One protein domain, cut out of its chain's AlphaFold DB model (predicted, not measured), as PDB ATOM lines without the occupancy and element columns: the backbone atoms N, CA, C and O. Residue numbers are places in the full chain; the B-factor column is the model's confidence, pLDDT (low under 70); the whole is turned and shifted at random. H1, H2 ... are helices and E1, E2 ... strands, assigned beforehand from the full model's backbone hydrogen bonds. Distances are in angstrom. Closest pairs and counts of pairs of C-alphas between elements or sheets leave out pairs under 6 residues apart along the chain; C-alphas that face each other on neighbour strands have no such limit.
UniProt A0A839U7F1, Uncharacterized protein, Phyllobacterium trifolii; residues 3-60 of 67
ATOM      1  N   MET A   3     117.811 125.873 139.994       94.44
ATOM      2  CA  MET A   3     117.097 126.994 139.417       94.44
ATOM      3  C   MET A   3     116.934 128.075 140.476       94.44
ATOM      4  O   MET A   3     116.682 127.774 141.643       94.44
ATOM      5  N   TRP A   4     117.116 129.316 140.056       95.12
ATOM      6  CA  TRP A   4     117.008 130.492 140.905       95.12
ATOM      7  C   TRP A   4     115.953 131.420 140.340       95.12
ATOM      8  O   TRP A   4     115.813 131.506 139.125       95.12
ATOM      9  N   PHE A   5     115.225 132.094 141.215       95.56
ATOM     10  CA  PHE A   5     114.164 133.022 140.872       95.56
ATOM     11  C   PHE A   5     114.488 134.414 141.405       95.56
ATOM     12  O   PHE A   5     114.984 134.551 142.524       95.56
ATOM     13  N   ALA A   6     114.200 135.428 140.599       95.31
ATOM     14  CA  ALA A   6     114.165 136.826 141.000       95.31
ATOM     15  C   ALA A   6     113.195 137.583 140.086       95.31
ATOM     16  O   ALA A   6     112.787 137.077 139.035       95.31
ATOM     17  N   TYR A   7     112.858 138.807 140.474       95.38
ATOM     18  CA  TYR A   7     112.317 139.780 139.543       95.38
ATOM     19  C   TYR A   7     113.442 140.667 139.023       95.38
ATOM     20  O   TYR A   7     114.286 141.091 139.812       95.38
ATOM     21  N   GLU A   8     113.438 140.965 137.728       94.25
ATOM     22  CA  GLU A   8     114.333 141.939 137.095       94.25
ATOM     23  C   GLU A   8     113.526 143.114 136.548       94.25
ATOM     24  O   GLU A   8     112.425 142.926 136.031       94.25
ATOM     25  N   LEU A   9     114.063 144.328 136.651       92.94
ATOM     26  CA  LEU A   9     113.455 145.502 136.036       92.94
ATOM     27  C   LEU A   9     113.837 145.547 134.552       92.94
ATOM     28  O   LEU A   9     115.014 145.686 134.217       92.94
ATOM     29  N   SER A  10     112.849 145.423 133.667       90.06
ATOM     30  CA  SER A  10     113.051 145.517 132.222       90.06
ATOM     31  C   SER A  10     113.325 146.955 131.774       90.06
ATOM     32  O   SER A  10     113.012 147.917 132.480       90.06
ATOM     33  N   ASP A  11     113.837 147.120 130.552       89.50
ATOM     34  CA  ASP A  11     114.086 148.440 129.948       89.50
ATOM     35  C   ASP A  11     112.804 149.286 129.803       89.50
ATOM     36  O   ASP A  11     112.861 150.510 129.711       89.50
ATOM     37  N   ALA A  12     111.634 148.638 129.809       90.94
ATOM     38  CA  ALA A  12     110.328 149.293 129.806       90.94
ATOM     39  C   ALA A  12     109.869 149.751 131.208       90.94
ATOM     40  O   ALA A  12     108.765 150.275 131.346       90.94
ATOM     41  N   GLY A  13     110.684 149.540 132.247       90.19
ATOM     42  CA  GLY A  13     110.355 149.876 133.631       90.19
ATOM     43  C   GLY A  13     109.370 148.906 134.286       90.19
ATOM     44  O   GLY A  13     108.688 149.282 135.236       90.19
ATOM     45  N   VAL A  14     109.269 147.669 133.787       91.75
ATOM     46  CA  VAL A  14     108.361 146.644 134.321       91.75
ATOM     47  C   VAL A  14     109.167 145.553 135.009       91.75
ATOM     48  O   VAL A  14     110.128 145.039 134.444       91.75
ATOM     49  N   TRP A  15     108.768 145.176 136.221       93.25
ATOM     50  CA  TRP A  15     109.364 144.044 136.920       93.25
ATOM     51  C   TRP A  15     108.876 142.718 136.332       93.25
ATOM     52  O   TRP A  15     107.688 142.393 136.376       93.25
ATOM     53  N   GLU A  16     109.807 141.930 135.813       94.00
ATOM     54  CA  GLU A  16     109.546 140.651 135.169       94.00
ATOM     55  C   GLU A  16     110.062 139.497 136.018       94.00
ATOM     56  O   GLU A  16     111.131 139.559 136.612       94.00
ATOM     57  N   ALA A  17     109.279 138.426 136.071       94.94
ATOM     58  CA  ALA A  17     109.621 137.205 136.785       94.94
ATOM     59  C   ALA A  17     110.622 136.387 135.952       94.94
ATOM     60  O   ALA A  17     110.272 135.935 134.861       94.94
ATOM     61  N   VAL A  18     111.832 136.162 136.468       95.06
ATOM     62  CA  VAL A  18     112.928 135.501 135.741       95.06
ATOM     63  C   VAL A  18     113.421 134.279 136.510       95.06
ATOM     64  O   VAL A  18     113.549 134.295 137.736       95.06
ATOM     65  N   CYS A  19     113.718 133.200 135.778       95.44
ATOM     66  CA  CYS A  19     114.376 132.020 136.328       95.44
ATOM     67  C   CYS A  19     115.710 131.741 135.637       95.44
ATOM     68  O   CYS A  19     115.768 131.584 134.420       95.44
ATOM     69  N   TYR A  20     116.763 131.565 136.429       93.94
ATOM     70  CA  TYR A  20     118.089 131.195 135.946       93.94
ATOM     71  C   TYR A  20     118.319 129.711 136.184       93.94
ATOM     72  O   TYR A  20     118.198 129.231 137.313       93.94
ATOM     73  N   ARG A  21     118.683 128.977 135.131       92.94
ATOM     74  CA  ARG A  21     119.075 127.568 135.227       92.94
ATOM     75  C   ARG A  21     120.584 127.462 135.241       92.94
ATOM     76  O   ARG A  21     121.250 127.947 134.332       92.94
ATOM     77  N   VAL A  22     121.109 126.772 136.242       90.06
ATOM     78  CA  VAL A  22     122.540 126.503 136.360       90.06
ATOM     79  C   VAL A  22     122.788 125.020 136.583       90.06
ATOM     80  O   VAL A  22     122.086 124.335 137.337       90.06
ATOM     81  N   ASN A  23     123.815 124.503 135.913       84.88
ATOM     82  CA  ASN A  23     124.275 123.138 136.145       84.88
ATOM     83  C   ASN A  23     125.037 123.043 137.474       84.88
ATOM     84  O   ASN A  23     124.833 122.085 138.218       84.88
ATOM     85  N   PHE A  24     125.835 124.068 137.795       80.06
ATOM     86  CA  PHE A  24     126.654 124.170 139.003       80.06
ATOM     87  C   PHE A  24     126.811 125.641 139.415       80.06
ATOM     88  O   PHE A  24     126.791 126.512 138.550       80.06
ATOM     89  N   GLY A  25     127.009 125.895 140.713       78.56
ATOM     90  CA  GLY A  25     127.260 127.239 141.246       78.56
ATOM     91  C   GLY A  25     126.040 128.165 141.247       78.56
ATOM     92  O   GLY A  25     124.895 127.699 141.263       78.56
ATOM     93  N   ASP A  26     126.328 129.463 141.251       80.50
ATOM     94  CA  ASP A  26     125.357 130.556 141.209       80.50
ATOM     95  C   ASP A  26     125.187 131.071 139.766       80.50
ATOM     96  O   ASP A  26     126.089 130.898 138.940       80.50
ATOM     97  N   PRO A  27     124.029 131.660 139.417       85.31
ATOM     98  CA  PRO A  27     123.803 132.208 138.084       85.31
ATOM     99  C   PRO A  27     124.762 133.356 137.775       85.31
ATOM    100  O   PRO A  27     125.086 134.165 138.641       85.31
ATOM    101  N   ALA A  28     125.200 133.436 136.516       84.94
ATOM    102  CA  ALA A  28     125.900 134.608 136.013       84.94
ATOM    103  C   ALA A  28     124.883 135.744 135.863       84.94
ATOM    104  O   ALA A  28     123.939 135.630 135.081       84.94
ATOM    105  N   LEU A  29     125.064 136.801 136.648       87.62
ATOM    106  CA  LEU A  29     124.165 137.944 136.698       87.62
ATOM    107  C   LEU A  29     124.788 139.140 135.980       87.62
ATOM    108  O   LEU A  29     125.999 139.337 136.054       87.62
ATOM    109  N   ASP A  30     123.955 139.933 135.316       85.31
ATOM    110  CA  ASP A  30     124.346 141.238 134.778       85.31
ATOM    111  C   ASP A  30     124.075 142.365 135.798       85.31
ATOM    112  O   ASP A  30     123.668 142.110 136.937       85.31
ATOM    113  N   ASP A  31     124.274 143.620 135.400       86.19
ATOM    114  CA  ASP A  31     124.086 144.785 136.276       86.19
ATOM    115  C   ASP A  31     122.628 145.288 136.348       86.19
ATOM    116  O   ASP A  31     122.371 146.372 136.879       86.19
ATOM    117  N   ARG A  32     121.646 144.540 135.818       87.06
ATOM    118  CA  ARG A  32     120.238 144.964 135.867       87.06
ATOM    119  C   ARG A  32     119.710 144.991 137.305       87.06
ATOM    120  O   ARG A  32     120.025 144.090 138.093       87.06
ATOM    121  N   PRO A  33     118.856 145.975 137.657       91.69
ATOM    122  CA  PRO A  33     118.159 145.973 138.934       91.69
ATOM    123  C   PRO A  33     117.346 144.688 139.099       91.69
ATOM    124  O   PRO A  33     116.536 144.339 138.239       91.69
ATOM    125  N   ARG A  34     117.562 143.994 140.218       93.06
ATOM    126  CA  ARG A  34     116.883 142.740 140.544       93.06
ATOM    127  C   ARG A  34     116.552 142.627 142.023       93.06
ATOM    128  O   ARG A  34     117.247 143.204 142.860       93.06
ATOM    129  N   THR A  35     115.536 141.835 142.351       93.00
ATOM    130  CA  THR A  35     115.313 141.385 143.729       93.00
ATOM    131  C   THR A  35     116.373 140.363 144.144       93.00
ATOM    132  O   THR A  35     117.109 139.827 143.313       93.00
ATOM    133  N   ASN A  36     116.423 140.036 145.437       91.12
ATOM    134  CA  ASN A  36     117.261 138.942 145.921       91.12
ATOM    135  C   ASN A  36     116.937 137.636 145.182       91.12
ATOM    136  O   ASN A  36     115.768 137.306 144.973       91.12
ATOM    137  N   LEU A  37     117.981 136.888 144.824       92.50
ATOM    138  CA  LEU A  37     117.830 135.548 144.268       92.50
ATOM    139  C   LEU A  37     117.344 134.587 145.345       92.50
ATOM    140  O   LEU A  37     117.933 134.488 146.423       92.50
ATOM    141  N   VAL A  38     116.318 133.814 145.012       93.88
ATOM    142  CA  VAL A  38     115.828 132.716 145.845       93.88
ATOM    143  C   VAL A  38     115.946 131.402 145.090       93.88
ATOM    144  O   VAL A  38     115.752 131.341 143.876       93.88
ATOM    145  N   ALA A  39     116.298 130.330 145.795       94.56
ATOM    146  CA  ALA A  39     116.319 129.004 145.194       94.56
ATOM    147  C   ALA A  39     114.883 128.574 144.872       94.56
ATOM    148  O   ALA A  39     114.010 128.640 145.735       94.56
ATOM    149  N   VAL A  40     114.640 128.113 143.644       95.62
ATOM    150  CA  VAL A  40     113.320 127.632 143.219       95.62
ATOM    151  C   VAL A  40     112.989 126.332 143.962       95.62
ATOM    152  O   VAL A  40     113.725 125.348 143.819       95.62
ATOM    153  N   PRO A  41     111.887 126.281 144.733       95.62
ATOM    154  CA  PRO A  41     111.454 125.054 145.390       95.62
ATOM    155  C   PRO A  41     111.051 123.985 144.372       95.62
ATOM    156  O   PRO A  41     110.474 124.296 143.332       95.62
ATOM    157  N   ALA A  42     111.255 122.707 144.700       94.75
ATOM    158  CA  ALA A  42     110.855 121.600 143.823       94.75
ATOM    159  C   ALA A  42     109.344 121.597 143.507       94.75
ATOM    160  O   ALA A  42     108.944 121.217 142.414       94.75
ATOM    161  N   SER A  43     108.503 122.093 144.422       95.62
ATOM    162  CA  SER A  43     107.054 122.262 144.214       95.62
ATOM    163  C   SER A  43     106.684 123.306 143.151       95.62
ATOM    164  O   SER A  43     105.515 123.408 142.769       95.62
ATOM    165  N   CYS A  44     107.658 124.099 142.706       96.94
ATOM    166  CA  CYS A  44     107.531 125.143 141.696       96.94
ATOM    167  C   CYS A  44     108.206 124.760 140.372       96.94
ATOM    168  O   CYS A  44     108.383 125.626 139.521       96.94
ATOM    169  N   ILE A  45     108.580 123.494 140.195       96.31
ATOM    170  CA  ILE A  45     109.136 122.963 138.951       96.31
ATOM    171  C   ILE A  45     108.110 121.983 138.376       96.31
ATOM    172  O   ILE A  45     107.634 121.095 139.085       96.31
ATOM    173  N   GLY A  46     107.724 122.191 137.119       95.75
ATOM    174  CA  GLY A  46     106.829 121.311 136.378       95.75
ATOM    175  C   GLY A  46     107.477 119.963 136.069       95.75
ATOM    176  O   GLY A  46     108.689 119.787 136.188       95.75
ATOM    177  N   GLU A  47     106.665 118.993 135.652       95.12
ATOM    178  CA  GLU A  47     107.156 117.663 135.253       95.12
ATOM    179  C   GLU A  47     108.084 117.718 134.026       95.12
ATOM    180  O   GLU A  47     108.939 116.855 133.847       95.12
ATOM    181  N   ASP A  48     107.950 118.767 133.217       94.44
ATOM    182  CA  ASP A  48     108.805 119.111 132.080       94.44
ATOM    183  C   ASP A  48     110.129 119.789 132.485       94.44
ATOM    184  O   ASP A  48     110.991 120.029 131.640       94.44
ATOM    185  N   GLY A  49     110.321 120.078 133.776       92.19
ATOM    186  CA  GLY A  49     111.484 120.796 134.291       92.19
ATOM    187  C   GLY A  49     111.398 122.318 134.140       92.19
ATOM    188  O   GLY A  49     112.381 123.009 134.438       92.19
ATOM    189  N   GLU A  50     110.253 122.851 133.706       95.50
ATOM    190  CA  GLU A  50     110.019 124.283 133.545       95.50
ATOM    191  C   GLU A  50     109.550 124.935 134.862       95.50
ATOM    192  O   GLU A  50     108.890 124.300 135.688       95.50
ATOM    193  N   PRO A  51     109.884 126.214 135.113       96.19
ATOM    194  CA  PRO A  51     109.395 126.928 136.285       96.19
ATOM    195  C   PRO A  51     107.885 127.177 136.215       96.19
ATOM    196  O   PRO A  51     107.351 127.723 135.249       96.19
ATOM    197  N   LEU A  52     107.200 126.894 137.317       97.06
ATOM    198  CA  LEU A  52     105.798 127.238 137.519       97.06
ATOM    199  C   LEU A  52     105.694 128.671 138.054       97.06
ATOM    200  O   LEU A  52     105.531 128.892 139.256       97.06
ATOM    201  N   PHE A  53     105.770 129.658 137.157       95.25
ATOM    202  CA  PHE A  53     105.785 131.080 137.528       95.25
ATOM    203  C   PHE A  53     104.583 131.531 138.365       95.25
ATOM    204  O   PHE A  53     104.751 132.394 139.217       95.25
ATOM    205  N   GLY A  54     103.392 130.952 138.177       95.69
ATOM    206  CA  GLY A  54     102.237 131.251 139.036       95.69
ATOM    207  C   GLY A  54     102.539 130.971 140.512       95.69
ATOM    208  O   GLY A  54     102.457 131.868 141.340       95.69
ATOM    209  N   ARG A  55     103.034 129.764 140.813       96.19
ATOM    210  CA  ARG A  55     103.393 129.362 142.183       96.19
ATOM    211  C   ARG A  55     104.570 130.154 142.744       96.19
ATOM    212  O   ARG A  55     104.616 130.404 143.941       96.19
ATOM    213  N   LEU A  56     105.536 130.514 141.897       96.25
ATOM    214  CA  LEU A  56     106.662 131.350 142.318       96.25
ATOM    215  C   LEU A  56     106.198 132.743 142.738       96.25
ATOM    216  O   LEU A  56     106.638 133.221 143.775       96.25
ATOM    217  N   ARG A  57     105.275 133.354 141.987       95.25
ATOM    218  CA  ARG A  57     104.683 134.650 142.345       95.25
ATOM    219  C   ARG A  57     103.826 134.571 143.611       95.25
ATOM    220  O   ARG A  57     103.816 135.526 144.372       95.25
ATOM    221  N   ASP A  58     103.151 133.446 143.849       94.88
ATOM    222  CA  ASP A  58     102.375 133.241 145.081       94.88
ATOM    223  C   ASP A  58     103.279 133.104 146.321       94.88
ATOM    224  O   ASP A  58     102.951 133.619 147.388       94.88
ATOM    225  N   LEU A  59     104.416 132.406 146.197       94.88
ATOM    226  CA  LEU A  59     105.373 132.209 147.296       94.88
ATOM    227  C   LEU A  59     106.272 133.422 147.541       94.88
ATOM    228  O   LEU A  59     106.655 133.688 148.679       94.88
ATOM    229  N   TYR A  60     106.638 134.112 146.468       93.75
ATOM    230  CA  TYR A  60     107.545 135.250 146.470       93.75
ATOM    231  C   TYR A  60     106.857 136.418 145.757       93.75
ATOM    232  O   TYR A  60     107.239 136.754 144.634       93.75
TER     233      TYR A  60
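What this domain is: This is residues 3 to 60 of the 67 residues of an uncharacterized protein of Phyllobacterium trifolii (UniProt A0A839U7F1). This domain has little regular structure: a twisted two-stranded hairpin, E1 and E2, has the short helix H1 over one face, and a long loop, residues 23 to 52, folds back to E1 before reaching H1. The 58 printed residues hold E1, E2 and H1 in that order, mixed in class, with 22 residues in named elements. The whole is compact, radius of gyration of the C-alphas 11.5 A, spanning 32 by 26 by 17 A.

How they stand to each other: E1, residues 3 to 9, and E2, residues 15 to 22, form an antiparallel hairpin at 151 degrees; N 4 and O 20, 2.9 A, are within hydrogen-bond range. Residues 4 to 5 of E1 also pair antiparallel with residues 38 to 39. In H1, residues 53 to 59, every O i to N i+4 pair is within hydrogen-bond range. The closest C-alphas of E2 and H1, Ala 17 and Phe 53, are 7.3 A apart.

Where its parts are: E1 begins at C-alpha 3 (117.097, 126.994, 139.417) and is 19.2 A long; E2 is 21.9 A. H1, 9.8 A, ends at C-alpha 59 (105.373, 132.209, 147.296).

The domain as a whole: The farthest C-alphas, Gly 13 and Glu 47, are 32.4 A apart. The link E2 to H1 is long. The printed part has no cut, and no printed residue is under 70 in pLDDT.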